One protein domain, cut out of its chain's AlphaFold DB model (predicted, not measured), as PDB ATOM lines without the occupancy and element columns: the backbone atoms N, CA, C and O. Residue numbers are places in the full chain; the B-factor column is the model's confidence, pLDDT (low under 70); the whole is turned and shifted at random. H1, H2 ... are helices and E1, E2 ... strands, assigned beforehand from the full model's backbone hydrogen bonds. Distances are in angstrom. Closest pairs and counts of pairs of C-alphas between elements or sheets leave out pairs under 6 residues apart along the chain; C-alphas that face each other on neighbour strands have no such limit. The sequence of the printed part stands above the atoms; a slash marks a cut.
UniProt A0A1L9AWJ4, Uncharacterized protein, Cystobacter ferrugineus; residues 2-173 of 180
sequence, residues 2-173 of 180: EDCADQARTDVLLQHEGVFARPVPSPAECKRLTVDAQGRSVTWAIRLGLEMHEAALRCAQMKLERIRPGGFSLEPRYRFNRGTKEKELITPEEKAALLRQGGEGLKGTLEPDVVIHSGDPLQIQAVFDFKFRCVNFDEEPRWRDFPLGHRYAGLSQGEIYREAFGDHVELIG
ATOM      1  N   GLU A   2      88.403 187.273 151.049       92.19
ATOM      2  CA  GLU A   2      87.754 186.009 150.650       92.19
ATOM      3  C   GLU A   2      87.484 185.888 149.145       92.19
ATOM      4  O   GLU A   2      87.986 184.949 148.535       92.19
ATOM      5  N   ASP A   3      86.852 186.887 148.515       93.44
ATOM      6  CA  ASP A   3      86.634 186.882 147.058       93.44
ATOM      7  C   ASP A   3      87.917 186.642 146.245       93.44
ATOM      8  O   ASP A   3      87.873 186.040 145.179       93.44
ATOM      9  N   CYS A   4      89.066 187.153 146.712       96.19
ATOM     10  CA  CYS A   4      90.335 186.954 146.015       96.19
ATOM     11  C   CYS A   4      90.817 185.512 146.127       96.19
ATOM     12  O   CYS A   4      91.379 184.995 145.166       96.19
ATOM     13  N   ALA A   5      90.571 184.852 147.260       94.25
ATOM     14  CA  ALA A   5      90.866 183.436 147.413       94.25
ATOM     15  C   ALA A   5      89.927 182.570 146.554       94.25
ATOM     16  O   ALA A   5      90.397 181.665 145.865       94.25
ATOM     17  N   ASP A   6      88.626 182.874 146.543       92.69
ATOM     18  CA  ASP A   6      87.626 182.151 145.742       92.69
ATOM     19  C   ASP A   6      87.900 182.274 144.235       92.69
ATOM     20  O   ASP A   6      87.915 181.273 143.506       92.69
ATOM     21  N   GLN A   7      88.178 183.497 143.772       94.31
ATOM     22  CA  GLN A   7      88.516 183.772 142.379       94.31
ATOM     23  C   GLN A   7      89.823 183.078 141.985       94.31
ATOM     24  O   GLN A   7      89.855 182.367 140.985       94.31
ATOM     25  N   ALA A   8      90.873 183.204 142.804       95.62
ATOM     26  CA  ALA A   8      92.162 182.568 142.543       95.62
ATOM     27  C   ALA A   8      92.050 181.046 142.425       95.62
ATOM     28  O   ALA A   8      92.614 180.450 141.509       95.62
ATOM     29  N   ARG A   9      91.287 180.409 143.323       93.25
ATOM     30  CA  ARG A   9      91.020 178.970 143.242       93.25
ATOM     31  C   ARG A   9      90.334 178.611 141.930       93.25
ATOM     32  O   ARG A   9      90.748 177.662 141.270       93.25
ATOM     33  N   THR A  10      89.273 179.336 141.592       92.56
ATOM     34  CA  THR A  10      88.459 179.068 140.404       92.56
ATOM     35  C   THR A  10      89.284 179.219 139.131       92.56
ATOM     36  O   THR A  10      89.339 178.284 138.336       92.56
ATOM     37  N   ASP A  11      89.984 180.340 138.973       94.62
ATOM     38  CA  ASP A  11      90.766 180.631 137.771       94.62
ATOM     39  C   ASP A  11      91.892 179.625 137.562       94.62
ATOM     40  O   ASP A  11      92.069 179.122 136.456       94.62
ATOM     41  N   VAL A  12      92.626 179.283 138.624       95.19
ATOM     42  CA  VAL A  12      93.731 178.323 138.523       95.19
ATOM     43  C   VAL A  12      93.217 176.923 138.193       95.19
ATOM     44  O   VAL A  12      93.800 176.248 137.352       95.19
ATOM     45  N   LEU A  13      92.111 176.467 138.791       93.94
ATOM     46  CA  LEU A  13      91.549 175.157 138.436       93.94
ATOM     47  C   LEU A  13      91.051 175.115 136.984       93.94
ATOM     48  O   LEU A  13      91.267 174.110 136.311       93.94
ATOM     49  N   LEU A  14      90.451 176.200 136.485       93.75
ATOM     50  CA  LEU A  14      90.025 176.305 135.084       93.75
ATOM     51  C   LEU A  14      91.210 176.323 134.109       93.75
ATOM     52  O   LEU A  14      91.127 175.734 133.036       93.75
ATOM     53  N   GLN A  15      92.337 176.935 134.481       94.31
ATOM     54  CA  GLN A  15      93.565 176.901 133.673       94.31
ATOM     55  C   GLN A  15      94.127 175.482 133.488       94.31
ATOM     56  O   GLN A  15      94.840 175.234 132.516       94.31
ATOM     57  N   HIS A  16      93.790 174.553 134.387       93.50
ATOM     58  CA  HIS A  16      94.178 173.140 134.327       93.50
ATOM     59  C   HIS A  16      92.995 172.219 133.992       93.50
ATOM     60  O   HIS A  16      92.989 171.042 134.369       93.50
ATOM     61  N   GLU A  17      91.980 172.726 133.289       90.38
ATOM     62  CA  GLU A  17      90.862 171.902 132.826       90.38
ATOM     63  C   GLU A  17      91.364 170.713 131.983       90.38
ATOM     64  O   GLU A  17      92.264 170.829 131.152       90.38
ATOM     65  N   GLY A  18      90.805 169.527 132.240       91.00
ATOM     66  CA  GLY A  18      91.198 168.283 131.572       91.00
ATOM     67  C   GLY A  18      92.467 167.614 132.117       91.00
ATOM     68  O   GLY A  18      92.751 166.476 131.744       91.00
ATOM     69  N   VAL A  19      93.206 168.252 133.031       94.50
ATOM     70  CA  VAL A  19      94.356 167.629 133.717       94.50
ATOM     71  C   VAL A  19      93.903 166.624 134.783       94.50
ATOM     72  O   VAL A  19      94.549 165.595 135.005       94.50
ATOM     73  N   PHE A  20      92.788 166.916 135.448       94.19
ATOM     74  CA  PHE A  20      92.221 166.108 136.527       94.19
ATOM     75  C   PHE A  20      90.932 165.422 136.078       94.19
ATOM     76  O   PHE A  20      90.244 165.885 135.171       94.19
ATOM     77  N   ALA A  21      90.564 164.331 136.751       92.62
ATOM     78  CA  ALA A  21      89.339 163.596 136.441       92.62
ATOM     79  C   ALA A  21      88.051 164.387 136.746       92.62
ATOM     80  O   ALA A  21      86.976 164.022 136.273       92.62
ATOM     81  N   ARG A  22      88.139 165.429 137.581       89.50
ATOM     82  CA  ARG A  22      87.044 166.328 137.972       89.50
ATOM     83  C   ARG A  22      87.573 167.761 138.102       89.50
ATOM     84  O   ARG A  22      88.780 167.917 138.280       89.50
ATOM     85  N   PRO A  23      86.702 168.790 138.117       88.44
ATOM     86  CA  PRO A  23      87.137 170.178 138.289       88.44
ATOM     87  C   PRO A  23      87.962 170.428 139.558       88.44
ATOM     88  O   PRO A  23      88.875 171.249 139.559       88.44
ATOM     89  N   VAL A  24      87.669 169.695 140.639       89.19
ATOM     90  CA  VAL A  24      88.470 169.704 141.869       89.19
ATOM     91  C   VAL A  24      89.292 168.409 141.963       89.19
ATOM     92  O   VAL A  24      88.701 167.324 141.930       89.19
ATOM     93  N   PRO A  25      90.626 168.492 142.131       92.56
ATOM     94  CA  PRO A  25      91.493 167.324 142.246       92.56
ATOM     95  C   PRO A  25      91.180 166.435 143.454       92.56
ATOM     96  O   PRO A  25      90.880 166.897 144.558       92.56
ATOM     97  N   SER A  26      91.348 165.128 143.270       93.38
ATOM     98  CA  SER A  26      91.351 164.143 144.352       93.38
ATOM     99  C   SER A  26      92.656 164.176 145.169       93.38
ATOM    100  O   SER A  26      93.703 164.604 144.674       93.38
ATOM    101  N   PRO A  27      92.669 163.621 146.400       94.06
ATOM    102  CA  PRO A  27      93.896 163.501 147.190       94.06
ATOM    103  C   PRO A  27      95.030 162.750 146.474       94.06
ATOM    104  O   PRO A  27      96.203 163.050 146.699       94.06
ATOM    105  N   ALA A  28      94.697 161.771 145.625       96.00
ATOM    106  CA  ALA A  28      95.680 161.026 144.844       96.00
ATOM    107  C   ALA A  28      96.283 161.895 143.732       96.00
ATOM    108  O   ALA A  28      97.498 161.896 143.559       96.00
ATOM    109  N   GLU A  29      95.458 162.668 143.021       96.56
ATOM    110  CA  GLU A  29      95.907 163.617 141.993       96.56
ATOM    111  C   GLU A  29      96.815 164.697 142.570       96.56
ATOM    112  O   GLU A  29      97.896 164.927 142.037       96.56
ATOM    113  N   CYS A  30      96.451 165.258 143.724       95.81
ATOM    114  CA  CYS A  30      97.265 166.241 144.434       95.81
ATOM    115  C   CYS A  30      98.677 165.743 144.786       95.81
ATOM    116  O   CYS A  30      99.598 166.550 144.912       95.81
ATOM    117  N   LYS A  31      98.861 164.428 144.961       97.38
ATOM    118  CA  LYS A  31     100.159 163.804 145.268       97.38
ATOM    119  C   LYS A  31     100.962 163.424 144.024       97.38
ATOM    120  O   LYS A  31     102.140 163.104 144.164       97.38
ATOM    121  N   ARG A  32     100.363 163.439 142.825       97.50
ATOM    122  CA  ARG A  32     101.090 163.147 141.581       97.50
ATOM    123  C   ARG A  32     102.130 164.235 141.324       97.50
ATOM    124  O   ARG A  32     101.910 165.403 141.654       97.50
ATOM    125  N   LEU A  33     103.252 163.833 140.737       97.38
ATOM    126  CA  LEU A  33     104.312 164.751 140.340       97.38
ATOM    127  C   LEU A  33     103.918 165.520 139.073       97.38
ATOM    128  O   LEU A  33     103.260 164.989 138.180       97.38
ATOM    129  N   THR A  34     104.357 166.767 139.017       96.19
ATOM    130  CA  THR A  34     104.302 167.684 137.882       96.19
ATOM    131  C   THR A  34     105.626 168.436 137.814       96.19
ATOM    132  O   THR A  34     106.397 168.463 138.773       96.19
ATOM    133  N   VAL A  35     105.878 169.074 136.681       93.75
ATOM    134  CA  VAL A  35     106.961 170.043 136.530       93.75
ATOM    135  C   VAL A  35     106.379 171.443 136.729       93.75
ATOM    136  O   VAL A  35     105.323 171.740 136.165       93.75
ATOM    137  N   ASP A  36     106.995 172.262 137.580       88.19
ATOM    138  CA  ASP A  36     106.613 173.669 137.750       88.19
ATOM    139  C   ASP A  36     107.226 174.573 136.664       88.19
ATOM    140  O   ASP A  36     107.994 174.126 135.812       88.19
ATOM    141  N   ALA A  37     106.900 175.869 136.691       83.56
ATOM    142  CA  ALA A  37     107.417 176.838 135.722       83.56
ATOM    143  C   ALA A  37     108.952 177.010 135.769       83.56
ATOM    144  O   ALA A  37     109.534 177.541 134.826       83.56
ATOM    145  N   GLN A  38     109.618 176.556 136.837       87.31
ATOM    146  CA  GLN A  38     111.076 176.580 136.985       87.31
ATOM    147  C   GLN A  38     111.730 175.240 136.608       87.31
ATOM    148  O   GLN A  38     112.932 175.067 136.802       87.31
ATOM    149  N   GLY A  39     110.965 174.280 136.077       90.75
ATOM    150  CA  GLY A  39     111.476 172.971 135.678       90.75
ATOM    151  C   GLY A  39     111.672 171.988 136.837       90.75
ATOM    152  O   GLY A  39     112.259 170.925 136.640       90.75
ATOM    153  N   ARG A  40     111.204 172.303 138.051       92.44
ATOM    154  CA  ARG A  40     111.373 171.439 139.228       92.44
ATOM    155  C   ARG A  40     110.258 170.404 139.295       92.44
ATOM    156  O   ARG A  40     109.094 170.712 139.048       92.44
ATOM    157  N   SER A  41     110.613 169.185 139.696       96.31
ATOM    158  CA  SER A  41     109.636 168.139 140.010       96.31
ATOM    159  C   SER A  41     108.994 168.422 141.369       96.31
ATOM    160  O   SER A  41     109.663 168.374 142.402       96.31
ATOM    161  N   VAL A  42     107.702 168.739 141.363       96.50
ATOM    162  CA  VAL A  42     106.898 169.053 142.554       96.50
ATOM    163  C   VAL A  42     105.580 168.288 142.505       96.50
ATOM    164  O   VAL A  42     105.197 167.757 141.468       96.50
ATOM    165  N   THR A  43     104.846 168.213 143.612       97.50
ATOM    166  CA  THR A  43     103.486 167.657 143.581       97.50
ATOM    167  C   THR A  43     102.487 168.683 143.046       97.50
ATOM    168  O   THR A  43     102.688 169.892 143.198       97.50
ATOM    169  N   TRP A  44     101.366 168.222 142.490       96.81
ATOM    170  CA  TRP A  44     100.255 169.111 142.123       96.81
ATOM    171  C   TRP A  44      99.757 169.956 143.295       96.81
ATOM    172  O   TRP A  44      99.394 171.112 143.100       96.81
ATOM    173  N   ALA A  45      99.804 169.425 144.521       95.06
ATOM    174  CA  ALA A  45      99.458 170.189 145.713       95.06
ATOM    175  C   ALA A  45     100.332 171.434 145.903       95.06
ATOM    176  O   ALA A  45      99.815 172.489 146.263       95.06
ATOM    177  N   ILE A  46     101.640 171.310 145.659       95.12
ATOM    178  CA  ILE A  46     102.576 172.435 145.741       95.12
ATOM    179  C   ILE A  46     102.311 173.407 144.596       95.12
ATOM    180  O   ILE A  46     102.150 174.598 144.842       95.12
ATOM    181  N   ARG A  47     102.221 172.899 143.362       96.19
ATOM    182  CA  ARG A  47     102.037 173.734 142.171       96.19
ATOM    183  C   ARG A  47     100.756 174.568 142.240       96.19
ATOM    184  O   ARG A  47     100.835 175.787 142.173       96.19
ATOM    185  N   LEU A  48      99.605 173.923 142.441       95.56
ATOM    186  CA  LEU A  48      98.321 174.624 142.537       95.56
ATOM    187  C   LEU A  48      98.300 175.592 143.720       95.56
ATOM    188  O   LEU A  48      97.768 176.687 143.600       95.56
ATOM    189  N   GLY A  49      98.896 175.206 144.854       94.19
ATOM    190  CA  GLY A  49      99.001 176.083 146.016       94.19
ATOM    191  C   GLY A  49      99.744 177.383 145.698       94.19
ATOM    192  O   GLY A  49      99.247 178.449 146.043       94.19
ATOM    193  N   LEU A  50     100.887 177.295 145.012       94.94
ATOM    194  CA  LEU A  50     101.677 178.458 144.597       94.94
ATOM    195  C   LEU A  50     100.939 179.319 143.566       94.94
ATOM    196  O   LEU A  50     100.867 180.531 143.731       94.94
ATOM    197  N   GLU A  51     100.352 178.703 142.539       96.19
ATOM    198  CA  GLU A  51      99.631 179.427 141.481       96.19
ATOM    199  C   GLU A  51      98.393 180.160 142.031       96.19
ATOM    200  O   GLU A  51      98.151 181.320 141.691       96.19
ATOM    201  N   MET A  52      97.630 179.524 142.930       95.94
ATOM    202  CA  MET A  52      96.483 180.158 143.595       95.94
ATOM    203  C   MET A  52      96.925 181.294 144.515       95.94
ATOM    204  O   MET A  52      96.283 182.340 144.552       95.94
ATOM    205  N   HIS A  53      98.029 181.113 145.234       96.50
ATOM    206  CA  HIS A  53      98.582 182.150 146.095       96.50
ATOM    207  C   HIS A  53      98.992 183.391 145.296       96.50
ATOM    208  O   HIS A  53      98.568 184.501 145.608       96.50
ATOM    209  N   GLU A  54      99.710 183.195 144.191       97.06
ATOM    210  CA  GLU A  54     100.102 184.274 143.288       97.06
ATOM    211  C   GLU A  54      98.880 184.996 142.688       97.06
ATOM    212  O   GLU A  54      98.829 186.228 142.634       97.06
ATOM    213  N   ALA A  55      97.853 184.247 142.272       97.69
ATOM    214  CA  ALA A  55      96.610 184.819 141.759       97.69
ATOM    215  C   ALA A  55      95.844 185.625 142.824       97.69
ATOM    216  O   ALA A  55      95.324 186.705 142.523       97.69
ATOM    217  N   ALA A  56      95.813 185.150 144.071       97.88
ATOM    218  CA  ALA A  56      95.153 185.840 145.174       97.88
ATOM    219  C   ALA A  56      95.875 187.136 145.556       97.88
ATOM    220  O   ALA A  56      95.211 188.157 145.748       97.88
ATOM    221  N   LEU A  57      97.213 187.131 145.579       98.31
ATOM    222  CA  LEU A  57      98.024 188.329 145.801       98.31
ATOM    223  C   LEU A  57      97.786 189.385 144.719       98.31
ATOM    224  O   LEU A  57      97.552 190.546 145.050       98.31
ATOM    225  N   ARG A  58      97.736 188.994 143.436       98.25
ATOM    226  CA  ARG A  58      97.386 189.923 142.343       98.25
ATOM    227  C   ARG A  58      95.994 190.529 142.522       98.25
ATOM    228  O   ARG A  58      95.812 191.731 142.333       98.25
ATOM    229  N   CYS A  59      95.005 189.722 142.909       98.25
ATOM    230  CA  CYS A  59      93.666 190.229 143.210       98.25
ATOM    231  C   CYS A  59      93.674 191.205 144.397       98.25
ATOM    232  O   CYS A  59      93.059 192.273 144.318       98.25
ATOM    233  N   ALA A  60      94.381 190.863 145.478       98.06
ATOM    234  CA  ALA A  60      94.511 191.710 146.654       98.06
ATOM    235  C   ALA A  60      95.166 193.048 146.292       98.06
ATOM    236  O   ALA A  60      94.628 194.090 146.659       98.06
ATOM    237  N   GLN A  61      96.244 193.021 145.501       98.31
ATOM    238  CA  GLN A  61      96.914 194.211 144.989       98.31
ATOM    239  C   GLN A  61      95.936 195.136 144.261       98.31
ATOM    240  O   GLN A  61      95.731 196.268 144.693       98.31
ATOM    241  N   MET A  62      95.265 194.641 143.215       97.94
ATOM    242  CA  MET A  62      94.348 195.454 142.404       97.94
ATOM    243  C   MET A  62      93.223 196.077 143.237       97.94
ATOM    244  O   MET A  62      92.849 197.233 143.030       97.94
ATOM    245  N   LYS A  63      92.657 195.319 144.189       97.56
ATOM    246  CA  LYS A  63      91.604 195.835 145.071       97.56
ATOM    247  C   LYS A  63      92.159 196.896 146.024       97.56
ATOM    248  O   LYS A  63      91.563 197.968 146.136       97.56
ATOM    249  N   LEU A  64      93.276 196.612 146.695       97.75
ATOM    250  CA  LEU A  64      93.861 197.481 147.720       97.75
ATOM    251  C   LEU A  64      94.469 198.759 147.149       97.75
ATOM    252  O   LEU A  64      94.310 199.806 147.765       97.75
ATOM    253  N   GLU A  65      95.066 198.727 145.959       97.44
ATOM    254  CA  GLU A  65      95.542 199.937 145.277       97.44
ATOM    255  C   GLU A  65      94.413 200.944 145.046       97.44
ATOM    256  O   GLU A  65      94.630 202.147 145.149       97.44
ATOM    257  N   ARG A  66      93.187 200.471 144.791       96.75
ATOM    258  CA  ARG A  66      92.026 201.342 144.580       96.75
ATOM    259  C   ARG A  66      91.457 201.912 145.877       96.75
ATOM    260  O   ARG A  66      91.018 203.059 145.887       96.75
ATOM    261  N   ILE A  67      91.391 201.108 146.939       96.44
ATOM    262  CA  ILE A  67      90.703 201.501 148.184       96.44
ATOM    263  C   ILE A  67      91.643 202.054 149.255       96.44
ATOM    264  O   ILE A  67      91.192 202.754 150.158       96.44
ATOM    265  N   ARG A  68      92.934 201.723 149.187       94.62
ATOM    266  CA  ARG A  68      93.937 202.070 150.194       94.62
ATOM    267  C   ARG A  68      95.345 202.238 149.586       94.62
ATOM    268  O   ARG A  68      96.270 201.532 149.995       94.62
ATOM    269  N   PRO A  69      95.541 203.170 148.631       95.50
ATOM    270  CA  PRO A  69      96.854 203.394 148.026       95.50
ATOM    271  C   PRO A  69      97.923 203.672 149.095       95.50
ATOM    272  O   PRO A  69      97.732 204.531 149.953       95.50
ATOM    273  N   GLY A  70      99.030 202.926 149.064       95.75
ATOM    274  CA  GLY A  70     100.154 203.086 150.001       95.75
ATOM    275  C   GLY A  70      99.893 202.648 151.450       95.75
ATOM    276  O   GLY A  70     100.780 202.772 152.289       95.75
ATOM    277  N   GLY A  71      98.701 202.135 151.770       97.88
ATOM    278  CA  GLY A  71      98.351 201.671 153.117       97.88
ATOM    279  C   GLY A  71      98.339 200.150 153.264       97.88
ATOM    280  O   GLY A  71      97.608 199.631 154.114       97.88
ATOM    281  N   PHE A  72      99.069 199.436 152.411       98.50
ATOM    282  CA  PHE A  72      99.227 197.991 152.499       98.50
ATOM    283  C   PHE A  72     100.582 197.532 151.948       98.50
ATOM    284  O   PHE A  72     101.169 198.192 151.093       98.50
ATOM    285  N   SER A  73     101.005 196.352 152.396       98.19
ATOM    286  CA  SER A  73     102.171 195.626 151.896       98.19
ATOM    287  C   SER A  73     101.773 194.201 151.534       98.19
ATOM    288  O   SER A  73     100.966 193.588 152.238       98.19
ATOM    289  N   LEU A  74     102.361 193.676 150.459       98.00
ATOM    290  CA  LEU A  74     102.224 192.279 150.046       98.00
ATOM    291  C   LEU A  74     103.494 191.516 150.395       98.00
ATOM    292  O   LEU A  74     104.595 192.022 150.170       98.00
ATOM    293  N   GLU A  75     103.313 190.342 150.988       97.44
ATOM    294  CA  GLU A  75     104.379 189.465 151.476       97.44
ATOM    295  C   GLU A  75     105.494 190.192 152.272       97.44
ATOM    296  O   GLU A  75     106.684 189.894 152.085       97.44
ATOM    297  N   PRO A  76     105.184 191.174 153.155       97.81
ATOM    298  CA  PRO A  76     106.213 191.797 153.975       97.81
ATOM    299  C   PRO A  76     106.790 190.775 154.947       97.81
ATOM    300  O   PRO A  76     106.076 189.957 155.527       97.81
ATOM    301  N   ARG A  77     108.097 190.864 155.192       98.12
ATOM    302  CA  ARG A  77     108.779 189.963 156.115       98.12
ATOM    303  C   ARG A  77     109.247 190.704 157.358       98.12
ATOM    304  O   ARG A  77     109.904 191.736 157.257       98.12
ATOM    305  N   TYR A  78     108.956 190.140 158.527       98.19
ATOM    306  CA  TYR A  78     109.272 190.726 159.823       98.19
ATOM    307  C   TYR A  78     110.180 189.828 160.655       98.19
ATOM    308  O   TYR A  78     109.932 188.629 160.830       98.19
ATOM    309  N   ARG A  79     111.194 190.434 161.266       96.94
ATOM    310  CA  ARG A  79     111.851 189.881 162.447       96.94
ATOM    311  C   ARG A  79     111.012 190.248 163.664       96.94
ATOM    312  O   ARG A  79     110.679 191.412 163.851       96.94
ATOM    313  N   PHE A  80     110.674 189.260 164.489       96.75
ATOM    314  CA  PHE A  80     109.889 189.469 165.704       96.75
ATOM    315  C   PHE A  80     110.668 189.031 166.943       96.75
ATOM    316  O   PHE A  80     111.062 187.862 167.072       96.75
ATOM    317  N   ASN A  81     110.877 189.969 167.868       95.00
ATOM    318  CA  ASN A  81     111.417 189.688 169.187       95.00
ATOM    319  C   ASN A  81     110.263 189.486 170.176       95.00
ATOM    320  O   ASN A  81     109.599 190.431 170.585       95.00
ATOM    321  N   ARG A  82     110.038 188.240 170.601       93.62
ATOM    322  CA  ARG A  82     108.951 187.905 171.537       93.62
ATOM    323  C   ARG A  82     109.128 188.515 172.929       93.62
ATOM    324  O   ARG A  82     108.128 188.744 173.603       93.62
ATOM    325  N   GLY A  83     110.372 188.746 173.357       93.50
ATOM    326  CA  GLY A  83     110.687 189.291 174.677       93.50
ATOM    327  C   GLY A  83     110.360 190.777 174.781       93.50
ATOM    328  O   GLY A  83     109.723 191.191 175.742       93.50
ATOM    329  N   THR A  84     110.741 191.562 173.768       95.75
ATOM    330  CA  THR A  84     110.486 193.015 173.729       95.75
ATOM    331  C   THR A  84     109.195 193.386 172.998       95.75
ATOM    332  O   THR A  84     108.731 194.513 173.111       95.75
ATOM    333  N   LYS A  85     108.598 192.442 172.259       93.62
ATOM    334  CA  LYS A  85     107.465 192.635 171.329       93.62
ATOM    335  C   LYS A  85     107.771 193.541 170.129       93.62
ATOM    336  O   LYS A  85     106.874 193.848 169.334       93.62
ATOM    337  N   GLU A  86     109.038 193.903 169.954       95.06
ATOM    338  CA  GLU A  86     109.508 194.702 168.830       95.06
ATOM    339  C   GLU A  86     109.505 193.894 167.532       95.06
ATOM    340  O   GLU A  86     109.710 192.672 167.509       95.06
ATOM    341  N   LYS A  87     109.254 194.616 166.443       95.69
ATOM    342  CA  LYS A  87     109.212 194.099 165.081       95.69
ATOM    343  C   LYS A  87     110.081 194.974 164.199       95.69
ATOM    344  O   LYS A  87     110.023 196.195 164.302       95.69
ATOM    345  N   GLU A  88     110.806 194.340 163.296       97.19
ATOM    346  CA  GLU A  88     111.604 195.014 162.278       97.19
ATOM    347  C   GLU A  88     111.262 194.435 160.915       97.19
ATOM    348  O   GLU A  88     111.093 193.220 160.782       97.19
ATOM    349  N   LEU A  89     111.176 195.293 159.901       97.50
ATOM    350  CA  LEU A  89     111.054 194.851 158.518       97.50
ATOM    351  C   LEU A  89     112.392 194.306 158.029       97.50
ATOM    352  O   LEU A  89     113.435 194.917 158.242       97.50
ATOM    353  N   ILE A  90     112.331 193.190 157.319       97.88
ATOM    354  CA  ILE A  90     113.450 192.658 156.551       97.88
ATOM    355  C   ILE A  90     113.282 193.167 155.123       97.88
ATOM    356  O   ILE A  90     112.310 192.819 154.448       97.88
ATOM    357  N   THR A  91     114.221 193.994 154.660       96.44
ATOM    358  CA  THR A  91     114.161 194.543 153.299       96.44
ATOM    359  C   THR A  91     114.437 193.457 152.251       96.44
ATOM    360  O   THR A  91     115.020 192.411 152.573       96.44
ATOM    361  N   PRO A  92     114.068 193.671 150.975       95.38
ATOM    362  CA  PRO A  92     114.422 192.752 149.894       95.38
ATOM    363  C   PRO A  92     115.933 192.475 149.803       95.38
ATOM    364  O   PRO A  92     116.341 191.332 149.582       95.38
ATOM    365  N   GLU A  93     116.771 193.489 150.032       96.88
ATOM    366  CA  GLU A  93     118.233 193.378 150.006       96.88
ATOM    367  C   GLU A  93     118.747 192.512 151.157       96.88
ATOM    368  O   GLU A  93     119.598 191.640 150.945       96.88
ATOM    369  N   GLU A  94     118.208 192.709 152.364       97.44
ATOM    370  CA  GLU A  94     118.542 191.890 153.530       97.44
ATOM    371  C   GLU A  94     118.080 190.441 153.330       97.44
ATOM    372  O   GLU A  94     118.867 189.513 153.528       97.44
ATOM    373  N   LYS A  95     116.846 190.221 152.849       96.56
ATOM    374  CA  LYS A  95     116.328 188.883 152.510       96.56
ATOM    375  C   LYS A  95     117.252 188.179 151.515       96.56
ATOM    376  O   LYS A  95     117.624 187.025 151.737       96.56
ATOM    377  N   ALA A  96     117.677 188.868 150.453       95.94
ATOM    378  CA  ALA A  96     118.606 188.323 149.467       95.94
ATOM    379  C   ALA A  96     119.985 188.000 150.072       95.94
ATOM    380  O   ALA A  96     120.575 186.964 149.755       95.94
ATOM    381  N   ALA A  97     120.502 188.849 150.965       96.69
ATOM    382  CA  ALA A  97     121.755 188.593 151.669       96.69
ATOM    383  C   ALA A  97     121.667 187.357 152.579       96.69
ATOM    384  O   ALA A  97     122.547 186.499 152.519       96.69
ATOM    385  N   LEU A  98     120.585 187.222 153.350       96.06
ATOM    386  CA  LEU A  98     120.345 186.068 154.219       96.06
ATOM    387  C   LEU A  98     120.191 184.767 153.421       96.06
ATOM    388  O   LEU A  98     120.726 183.736 153.825       96.06
ATOM    389  N   LEU A  99     119.523 184.804 152.261       95.62
ATOM    390  CA  LEU A  99     119.431 183.649 151.359       95.62
ATOM    391  C   LEU A  99     120.808 183.216 150.837       95.62
ATOM    392  O   LEU A  99     121.107 182.023 150.845       95.62
ATOM    393  N   ARG A 100     121.681 184.161 150.453       96.00
ATOM    394  CA  ARG A 100     123.068 183.853 150.041       96.00
ATOM    395  C   ARG A 100     123.901 183.218 151.158       96.00
ATOM    396  O   ARG A 100     124.841 182.491 150.863       96.00
ATOM    397  N   GLN A 101     123.549 183.465 152.418       94.88
ATOM    398  CA  GLN A 101     124.184 182.876 153.601       94.88
ATOM    399  C   GLN A 101     123.546 181.541 154.033       94.88
ATOM    400  O   GLN A 101     123.830 181.044 155.120       94.88
ATOM    401  N   GLY A 102     122.674 180.952 153.208       93.44
ATOM    402  CA  GLY A 102     122.030 179.665 153.490       93.44
ATOM    403  C   GLY A 102     120.664 179.767 154.176       93.44
ATOM    404  O   GLY A 102     120.069 178.745 154.496       93.44
ATOM    405  N   GLY A 103     120.133 180.975 154.386       92.56
ATOM    406  CA  GLY A 103     118.747 181.191 154.817       92.56
ATOM    407  C   GLY A 103     118.459 180.929 156.299       92.56
ATOM    408  O   GLY A 103     117.319 181.100 156.723       92.56
ATOM    409  N   GLU A 104     119.455 180.574 157.113       90.38
ATOM    410  CA  GLU A 104     119.262 180.331 158.552       90.38
ATOM    411  C   GLU A 104     118.670 181.550 159.278       90.38
ATOM    412  O   GLU A 104     117.748 181.403 160.078       90.38
ATOM    413  N   GLY A 105     119.105 182.767 158.933       90.19
ATOM    414  CA  GLY A 105     118.572 184.004 159.520       90.19
ATOM    415  C   GLY A 105     117.127 184.341 159.126       90.19
ATOM    416  O   GLY A 105     116.535 185.247 159.706       90.19
ATOM    417  N   LEU A 106     116.545 183.611 158.168       93.56
ATOM    418  CA  LEU A 106     115.131 183.715 157.797       93.56
ATOM    419  C   LEU A 106     114.245 182.737 158.578       93.56
ATOM    420  O   LEU A 106     113.017 182.831 158.516       93.56
ATOM    421  N   LYS A 107     114.828 181.780 159.310       91.38
ATOM    422  CA  LYS A 107     114.040 180.829 160.093       91.38
ATOM    423  C   LYS A 107     113.328 181.547 161.233       91.38
ATOM    424  O   LYS A 107     113.931 182.212 162.073       91.38
ATOM    425  N   GLY A 108     112.009 181.381 161.263       91.06
ATOM    426  CA  GLY A 108     111.152 181.993 162.268       91.06
ATOM    427  C   GLY A 108     111.015 183.512 162.146       91.06
ATOM    428  O   GLY A 108     110.655 184.151 163.129       91.06
ATOM    429  N   THR A 109     111.305 184.095 160.981       96.38
ATOM    430  CA  THR A 109     110.729 185.392 160.593       96.38
ATOM    431  C   THR A 109     109.271 185.190 160.182       96.38
ATOM    432  O   THR A 109     108.906 184.093 159.758       96.38
ATOM    433  N   LEU A 110     108.456 186.234 160.269       97.44
ATOM    434  CA  LEU A 110     107.034 186.193 159.918       97.44
ATOM    435  C   LEU A 110     106.843 186.785 158.521       97.44
ATOM    436  O   LEU A 110     107.414 187.833 158.244       97.44
ATOM    437  N   GLU A 111     106.075 186.132 157.658       97.50
ATOM    438  CA  GLU A 111     105.802 186.591 156.288       97.50
ATOM    439  C   GLU A 111     104.317 186.353 155.994       97.50
ATOM    440  O   GLU A 111     103.970 185.310 155.448       97.50
ATOM    441  N   PRO A 112     103.421 187.227 156.487       97.62
ATOM    442  CA  PRO A 112     102.022 187.204 156.080       97.62
ATOM    443  C   PRO A 112     101.854 187.668 154.632       97.62
ATOM    444  O   PRO A 112     102.640 188.474 154.140       97.62
ATOM    445  N   ASP A 113     100.768 187.249 153.995       98.19
ATOM    446  CA  ASP A 113     100.511 187.563 152.586       98.19
ATOM    447  C   ASP A 113     100.128 189.023 152.364       98.19
ATOM    448  O   ASP A 113     100.568 189.656 151.406       98.19
ATOM    449  N   VAL A 114      99.293 189.569 153.249       98.44
ATOM    450  CA  VAL A 114      98.808 190.947 153.156       98.44
ATOM    451  C   VAL A 114      98.830 191.590 154.530       98.44
ATOM    452  O   VAL A 114      98.232 191.088 155.482       98.44
ATOM    453  N   VAL A 115      99.452 192.761 154.617       98.50
ATOM    454  CA  VAL A 115      99.421 193.605 155.812       98.50
ATOM    455  C   VAL A 115      98.792 194.937 155.472       98.50
ATOM    456  O   VAL A 115      99.233 195.633 154.563       98.50
ATOM    457  N   ILE A 116      97.783 195.312 156.243       98.44
ATOM    458  CA  ILE A 116      97.131 196.611 156.190       98.44
ATOM    459  C   ILE A 116      97.751 197.502 157.261       98.44
ATOM    460  O   ILE A 116      97.826 197.105 158.423       98.44
ATOM    461  N   HIS A 117      98.176 198.707 156.891       97.88
ATOM    462  CA  HIS A 117      98.891 199.616 157.791       97.88
ATOM    463  C   HIS A 117      98.607 201.093 157.484       97.88
ATOM    464  O   HIS A 117      98.123 201.440 156.405       97.88
ATOM    465  N   SER A 118      98.867 201.999 158.427       96.50
ATOM    466  CA  SER A 118      98.531 203.441 158.343       96.50
ATOM    467  C   SER A 118      99.386 204.267 157.359       96.50
ATOM    468  O   SER A 118      99.297 205.493 157.357       96.50
ATOM    469  N   GLY A 119     100.211 203.620 156.535       95.44
ATOM    470  CA  GLY A 119     101.264 204.242 155.715       95.44
ATOM    471  C   GLY A 119     102.683 203.858 156.151       95.44
ATOM    472  O   GLY A 119     103.592 203.854 155.333       95.44
ATOM    473  N   ASP A 120     102.854 203.413 157.398       96.06
ATOM    474  CA  ASP A 120     104.086 202.788 157.900       96.06
ATOM    475  C   ASP A 120     103.856 201.275 158.078       96.06
ATOM    476  O   ASP A 120     102.976 200.916 158.860       96.06
ATOM    477  N   PRO A 121     104.594 200.373 157.402       95.50
ATOM    478  CA  PRO A 121     104.377 198.928 157.512       95.50
ATOM    479  C   PRO A 121     104.653 198.315 158.897       95.50
ATOM    480  O   PRO A 121     104.381 197.128 159.088       95.50
ATOM    481  N   LEU A 122     105.170 199.086 159.863       96.62
ATOM    482  CA  LEU A 122     105.246 198.700 161.279       96.62
ATOM    483  C   LEU A 122     104.005 199.121 162.089       96.62
ATOM    484  O   LEU A 122     103.751 198.556 163.155       96.62
ATOM    485  N   GLN A 123     103.192 200.049 161.577       96.50
ATOM    486  CA  GLN A 123     101.918 200.476 162.166       96.50
ATOM    487  C   GLN A 123     100.749 199.653 161.610       96.50
ATOM    488  O   GLN A 123      99.882 200.132 160.869       96.50
ATOM    489  N   ILE A 124     100.769 198.372 161.961       97.19
ATOM    490  CA  ILE A 124      99.862 197.342 161.453       97.19
ATOM    491  C   ILE A 124      98.451 197.530 162.022       97.19
ATOM    492  O   ILE A 124      98.273 197.797 163.206       97.19
ATOM    493  N   GLN A 125      97.448 197.368 161.161       97.50
ATOM    494  CA  GLN A 125      96.024 197.430 161.499       97.50
ATOM    495  C   GLN A 125      95.310 196.094 161.291       97.50
ATOM    496  O   GLN A 125      94.402 195.774 162.049       97.50
ATOM    497  N   ALA A 126      95.696 195.334 160.262       97.81
ATOM    498  CA  ALA A 126      95.173 193.996 160.006       97.81
ATOM    499  C   ALA A 126      96.173 193.167 159.194       97.81
ATOM    500  O   ALA A 126      96.954 193.714 158.412       97.81
ATOM    501  N   VAL A 127      96.118 191.851 159.361       98.25
ATOM    502  CA  VAL A 127      96.954 190.878 158.657       98.25
ATOM    503  C   VAL A 127      96.070 189.784 158.078       98.25
ATOM    504  O   VAL A 127      95.232 189.226 158.783       98.25
ATOM    505  N   PHE A 128      96.287 189.452 156.809       97.56
ATOM    506  CA  PHE A 128      95.608 188.360 156.124       97.56
ATOM    507  C   PHE A 128      96.643 187.388 155.560       97.56
ATOM    508  O   PHE A 128      97.639 187.813 154.980       97.56
ATOM    509  N   ASP A 129      96.390 186.093 155.722       96.81
ATOM    510  CA  ASP A 129      97.237 185.006 155.219       96.81
ATOM    511  C   ASP A 129      96.351 184.019 154.453       96.81
ATOM    512  O   ASP A 129      95.342 183.533 154.974       96.81
ATOM    513  N   PHE A 130      96.659 183.771 153.185       95.56
ATOM    514  CA  PHE A 130      95.884 182.909 152.313       95.56
ATOM    515  C   PHE A 130      96.281 181.446 152.481       95.56
ATOM    516  O   PHE A 130      97.445 181.046 152.421       95.56
ATOM    517  N   LYS A 131      95.268 180.584 152.574       91.69
ATOM    518  CA  LYS A 131      95.441 179.138 152.652       91.69
ATOM    519  C   LYS A 131      94.740 178.430 151.507       91.69
ATOM    520  O   LYS A 131      93.526 178.257 151.526       91.69
ATOM    521  N   PHE A 132      95.527 177.895 150.575       91.69
ATOM    522  CA  PHE A 132      95.025 177.063 149.481       91.69
ATOM    523  C   PHE A 132      95.259 175.576 149.742       91.69
ATOM    524  O   PHE A 132      96.347 175.141 150.121       91.69
ATOM    525  N   ARG A 133      94.212 174.775 149.528       87.62
ATOM    526  CA  ARG A 133      94.273 173.313 149.492       87.62
ATOM    527  C   ARG A 133      93.990 172.853 148.073       87.62
ATOM    528  O   ARG A 133      93.104 173.380 147.407       87.62
ATOM    529  N   CYS A 134      94.725 171.836 147.646       89.94
ATOM    530  CA  CYS A 134      94.531 171.228 146.335       89.94
ATOM    531  C   CYS A 134      93.198 170.469 146.230       89.94
ATOM    532  O   CYS A 134      92.556 170.497 145.189       89.94
ATOM    533  N   VAL A 135      92.748 169.854 147.325       87.81
ATOM    534  CA  VAL A 135      91.437 169.189 147.413       87.81
ATOM    535  C   VAL A 135      90.318 170.188 147.721       87.81
ATOM    536  O   VAL A 135      90.572 171.388 147.871       87.81
ATOM    537  N   ASN A 136      89.074 169.711 147.806       79.06
ATOM    538  CA  ASN A 136      87.941 170.552 148.184       79.06
ATOM    539  C   ASN A 136      88.065 171.121 149.607       79.06
ATOM    540  O   ASN A 136      88.776 170.572 150.455       79.06
ATOM    541  N   PHE A 137      87.379 172.238 149.858       70.88
ATOM    542  CA  PHE A 137      87.281 172.824 151.190       70.88
ATOM    543  C   PHE A 137      86.031 172.328 151.914       70.88
ATOM    544  O   PHE A 137      85.050 173.045 152.035       70.88
ATOM    545  N   ASP A 138      86.095 171.100 152.424       69.88
ATOM    546  CA  ASP A 138      85.015 170.536 153.249       69.88
ATOM    547  C   ASP A 138      85.142 170.948 154.735       69.88
ATOM    548  O   ASP A 138      84.273 170.664 155.552       69.88
ATOM    549  N   GLU A 139      86.232 171.638 155.088       68.56
ATOM    550  CA  GLU A 139      86.505 172.172 156.428       68.56
ATOM    551  C   GLU A 139      87.064 173.596 156.341       68.56
ATOM    552  O   GLU A 139      87.674 173.968 155.336       68.56
ATOM    553  N   GLU A 140      86.966 174.368 157.418       72.44
ATOM    554  CA  GLU A 140      87.637 175.665 157.506       72.44
ATOM    555  C   GLU A 140      89.173 175.532 157.409       72.44
ATOM    556  O   GLU A 140      89.751 174.513 157.821       72.44
ATOM    557  N   PRO A 141      89.869 176.536 156.840       83.50
ATOM    558  CA  PRO A 141      91.324 176.554 156.833       83.50
ATOM    559  C   PRO A 141      91.851 176.621 158.271       83.50
ATOM    560  O   PRO A 141      91.313 177.325 159.120       83.50
ATOM    561  N   ARG A 142      92.942 175.901 158.541       87.69
ATOM    562  CA  ARG A 142      93.596 175.897 159.856       87.69
ATOM    563  C   ARG A 142      95.020 176.419 159.754       87.69
ATOM    564  O   ARG A 142      95.740 176.100 158.797       87.69
ATOM    565  N   TRP A 143      95.424 177.183 160.764       92.31
ATOM    566  CA  TRP A 143      96.815 177.570 160.958       92.31
ATOM    567  C   TRP A 143      97.677 176.325 161.150       92.31
ATOM    568  O   TRP A 143      97.233 175.323 161.708       92.31
ATOM    569  N   ARG A 144      98.915 176.374 160.656       91.75
ATOM    570  CA  ARG A 144      99.869 175.283 160.850       91.75
ATOM    571  C   ARG A 144     100.516 175.403 162.229       91.75
ATOM    572  O   ARG A 144     100.951 176.493 162.597       91.75
ATOM    573  N   ASP A 145     100.670 174.274 162.908       94.88
ATOM    574  CA  ASP A 145     101.478 174.169 164.122       94.88
ATOM    575  C   ASP A 145     102.968 174.083 163.797       94.88
ATOM    576  O   ASP A 145     103.391 173.393 162.860       94.88
ATOM    577  N   PHE A 146     103.786 174.781 164.580       93.31
ATOM    578  CA  PHE A 146     105.230 174.686 164.454       93.31
ATOM    579  C   PHE A 146     105.732 173.344 165.011       93.31
ATOM    580  O   PHE A 146     105.389 172.977 166.140       93.31
ATOM    581  N   PRO A 147     106.581 172.619 164.257       93.62
ATOM    582  CA  PRO A 147     107.073 171.312 164.674       93.62
ATOM    583  C   PRO A 147     108.042 171.420 165.858       93.62
ATOM    584  O   PRO A 147     108.616 172.479 166.130       93.62
ATOM    585  N   LEU A 148     108.279 170.288 166.528       93.25
ATOM    586  CA  LEU A 148     109.322 170.168 167.549       93.25
ATOM    587  C   LEU A 148     110.687 170.607 166.995       93.25
ATOM    588  O   LEU A 148     111.021 170.341 165.842       93.25
ATOM    589  N   GLY A 149     111.469 171.301 167.824       89.38
ATOM    590  CA  GLY A 149     112.762 171.873 167.433       89.38
ATOM    591  C   GLY A 149     112.676 173.225 166.711       89.38
ATOM    592  O   GLY A 149     113.704 173.870 166.521       89.38
ATOM    593  N   HIS A 150     111.480 173.706 166.351       91.31
ATOM    594  CA  HIS A 150     111.297 175.081 165.885       91.31
ATOM    595  C   HIS A 150     111.324 176.075 167.060       91.31
ATOM    596  O   HIS A 150     110.855 175.765 168.153       91.31
ATOM    597  N   ARG A 151     111.770 177.322 166.834       90.94
ATOM    598  CA  ARG A 151     111.792 178.378 167.877       90.94
ATOM    599  C   ARG A 151     110.412 178.728 168.462       90.94
ATOM    600  O   ARG A 151     110.327 179.398 169.485       90.94
ATOM    601  N   TYR A 152     109.349 178.313 167.776       93.88
ATOM    602  CA  TYR A 152     107.945 178.490 168.164       93.88
ATOM    603  C   TYR A 152     107.228 177.146 168.366       93.88
ATOM    604  O   TYR A 152     106.009 177.093 168.261       93.88
ATOM    605  N   ALA A 153     107.970 176.055 168.584       94.38
ATOM    606  CA  ALA A 153     107.402 174.723 168.776       94.38
ATOM    607  C   ALA A 153     106.279 174.726 169.827       94.38
ATOM    608  O   ALA A 153     106.416 175.344 170.884       94.38
ATOM    609  N   GLY A 154     105.186 174.022 169.525       93.25
ATOM    610  CA  GLY A 154     104.003 173.947 170.391       93.25
ATOM    611  C   GLY A 154     103.011 175.103 170.238       93.25
ATOM    612  O   GLY A 154     102.003 175.105 170.933       93.25
ATOM    613  N   LEU A 155     103.273 176.055 169.339       95.81
ATOM    614  CA  LEU A 155     102.344 177.122 168.962       95.81
ATOM    615  C   LEU A 155     101.959 176.988 167.487       95.81
ATOM    616  O   LEU A 155     102.721 176.461 166.670       95.81
ATOM    617  N   SER A 156     100.801 177.525 167.136       96.56
ATOM    618  CA  SER A 156     100.370 177.729 165.759       96.56
ATOM    619  C   SER A 156     100.940 179.024 165.176       96.56
ATOM    620  O   SER A 156     101.245 179.991 165.881       96.56
ATOM    621  N   GLN A 157     101.052 179.073 163.850       95.50
ATOM    622  CA  GLN A 157     101.416 180.291 163.122       95.50
ATOM    623  C   GLN A 157     100.480 181.458 163.468       95.50
ATOM    624  O   GLN A 157     100.956 182.566 163.701       95.50
ATOM    625  N   GLY A 158      99.174 181.192 163.583       95.88
ATOM    626  CA  GLY A 158      98.179 182.199 163.944       95.88
ATOM    627  C   GLY A 158      98.367 182.759 165.354       95.88
ATOM    628  O   GLY A 158      98.146 183.946 165.566       95.88
ATOM    629  N   GLU A 159      98.809 181.947 166.320       97.00
ATOM    630  CA  GLU A 159      99.151 182.440 167.663       97.00
ATOM    631  C   GLU A 159     100.359 183.373 167.635       97.00
ATOM    632  O   GLU A 159     100.314 184.441 168.240       97.00
ATOM    633  N   ILE A 160     101.413 183.017 166.894       97.31
ATOM    634  CA  ILE A 160     102.593 183.880 166.758       97.31
ATOM    635  C   ILE A 160     102.263 185.166 165.996       97.31
ATOM    636  O   ILE A 160     102.747 186.231 166.370       97.31
ATOM    637  N   TYR A 161     101.429 185.093 164.958       97.62
ATOM    638  CA  TYR A 161     100.980 186.283 164.238       97.62
ATOM    639  C   TYR A 161     100.153 187.189 165.143       97.62
ATOM    640  O   TYR A 161     100.402 188.386 165.152       97.62
ATOM    641  N   ARG A 162      99.238 186.647 165.956       97.31
ATOM    642  CA  ARG A 162      98.482 187.451 166.929       97.31
ATOM    643  C   ARG A 162      99.383 188.077 167.989       97.31
ATOM    644  O   ARG A 162      99.243 189.254 168.304       97.31
ATOM    645  N   GLU A 163     100.368 187.327 168.483       96.69
ATOM    646  CA  GLU A 163     101.369 187.852 169.419       96.69
ATOM    647  C   GLU A 163     102.185 189.006 168.809       96.69
ATOM    648  O   GLU A 163     102.555 189.943 169.517       96.69
ATOM    649  N   ALA A 164     102.478 188.941 167.508       97.06
ATOM    650  CA  ALA A 164     103.257 189.950 166.805       97.06
ATOM    651  C   ALA A 164     102.414 191.152 166.361       97.06
ATOM    652  O   ALA A 164     102.856 192.289 166.504       97.06
ATOM    653  N   PHE A 165     101.227 190.929 165.812       96.94
ATOM    654  CA  PHE A 165     100.487 191.910 165.017       96.94
ATOM    655  C   PHE A 165      99.170 192.367 165.660       96.94
ATOM    656  O   PHE A 165      98.545 193.291 165.147       96.94
ATOM    657  N   GLY A 166      98.777 191.776 166.793       94.88
ATOM    658  CA  GLY A 166      97.520 192.068 167.481       94.88
ATOM    659  C   GLY A 166      96.375 191.155 167.041       94.88
ATOM    660  O   GLY A 166      96.586 190.119 166.416       94.88
ATOM    661  N   ASP A 167      95.144 191.531 167.382       92.50
ATOM    662  CA  ASP A 167      93.994 190.622 167.279       92.50
ATOM    663  C   ASP A 167      93.403 190.507 165.864       92.50
ATOM    664  O   ASP A 167      92.697 189.546 165.562       92.50
ATOM    665  N   HIS A 168      93.716 191.445 164.966       96.00
ATOM    666  CA  HIS A 168      93.199 191.472 163.593       96.00
ATOM    667  C   HIS A 168      94.066 190.643 162.638       96.00
ATOM    668  O   HIS A 168      94.686 191.171 161.713       96.00
ATOM    669  N   VAL A 169      94.128 189.336 162.888       96.88
ATOM    670  CA  VAL A 169      94.855 188.362 162.065       96.88
ATOM    671  C   VAL A 169      93.878 187.312 161.551       96.88
ATOM    672  O   VAL A 169      93.303 186.558 162.336       96.88
ATOM    673  N   GLU A 170      93.737 187.216 160.233       95.50
ATOM    674  CA  GLU A 170      92.770 186.330 159.587       95.50
ATOM    675  C   GLU A 170      93.442 185.339 158.629       95.50
ATOM    676  O   GLU A 170      94.269 185.710 157.794       95.50
ATOM    677  N   LEU A 171      93.043 184.068 158.731       94.44
ATOM    678  CA  LEU A 171      93.395 183.038 157.757       94.44
ATOM    679  C   LEU A 171      92.286 182.933 156.715       94.44
ATOM    680  O   LEU A 171      91.152 182.580 157.039       94.44
ATOM    681  N   ILE A 172      92.620 183.198 155.461       92.75
ATOM    682  CA  ILE A 172      91.661 183.271 154.366       92.75
ATOM    683  C   ILE A 172      91.826 182.050 153.468       92.75
ATOM    684  O   ILE A 172      92.809 181.907 152.749       92.75
ATOM    685  N   GLY A 173      90.846 181.157 153.490       88.12
ATOM    686  CA  GLY A 173      90.733 180.062 152.529       88.12
ATOM    687  C   GLY A 173      89.569 180.311 151.575       88.12
ATOM    688  O   GLY A 173      88.615 180.985 151.969       88.12
TER     689      GLY A 173
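Overview. This is residues 2 to 173 of the 180 residues of an uncharacterized protein of Cystobacter ferrugineus (UniProt A0A1L9AWJ4). A four-strand sheet, E3 E6 E7 E8, stands between helices: the long H3, crossed by H1, covers one face and H5 the other, making three layers, helices on both faces of a sheet. The hairpin E1-E2 and short H2 sit at the first end of H3, and the hairpin E4-E5, followed by H4, lies away from H3. The printed part has 172 residues, with five named helices and eight named strands that follow each other along the chain as H1 H2 E1 E2 H3 E3 E4 E5 H4 E6 E7 H5 E8; the class is mixed, helices and strands, with 61 residues in helices and 32 in strands of the 93 in named elements, and the sheet, in order E3, E6, E7, E8, is mixed, with E7 and E8 parallel and the other neighbours antiparallel. It is compact, with a radius of gyration of the C-alphas of 17.3 A, and spans 52 by 41 by 32 A.

Along the chain. Find C-alpha 2 at (87.754, 186.009, 150.650); from there H1 runs to residue 15, 20.1 A. Next come H2 (27 to 31), E1 (33 to 35) and E2 (41 to 43). From C-alpha 44 at (100.255, 169.111, 142.123), H3 runs 34.3 A to residue 67. Then read E3 (72 to 74), E4 (77 to 80), E5 (87 to 90), H4 (92 to 100, 12.4 A), E6 (114 to 117), E7 (124 to 130, 17.5 A), H5 (157 to 165, 11.8 A) and E8 (169 to 172), which ends at C-alpha 172, (91.661, 183.271, 154.366).

Arrangement. Look first at E3 and E6, antiparallel, with N 73 and O 115 2.9 A apart. E6 and E7 form an antiparallel hairpin, with N 116 and O 126 at 2.8 A. E7 and E8 are parallel, with N 172 and O 129 at 2.8 A; with H5 they make a strand-helix-strand unit, two parallel strands with a helix between, whose crossover is right-handed. H3 is on the sheet at a height of 6.5 A, and H5 is on the opposite face at 9.1 A. H1 and H3 touch at C-alphas 4 and 56, 5.0 A apart, at a steep tilt of 47 degrees, opposite ways. H2 touches H3 through residues 44 to 45 alone; the closest C-alphas, 30 and 45, are 4.7 A apart. In hairpin E1-E2, N 34 and O 42 are 2.8 A apart; in hairpin E4-E5, N 79 and O 88 are too. H4 touches no helix. Every O i to N i+4 pair is within hydrogen-bond range in H1, H2, H4 and H5, and 19 of 20 in H3.

Size, cuts and confidence. The C-alphas farthest apart, of Gly 18 and Thr 84, are 52.5 A apart. The printed part has no cut. The long links are H1 to H2, H4 to E6 and E7 to H5, the last with 26 residues. Mean pLDDT of the printed part is 94.3, with residues 138 to 139 under 70.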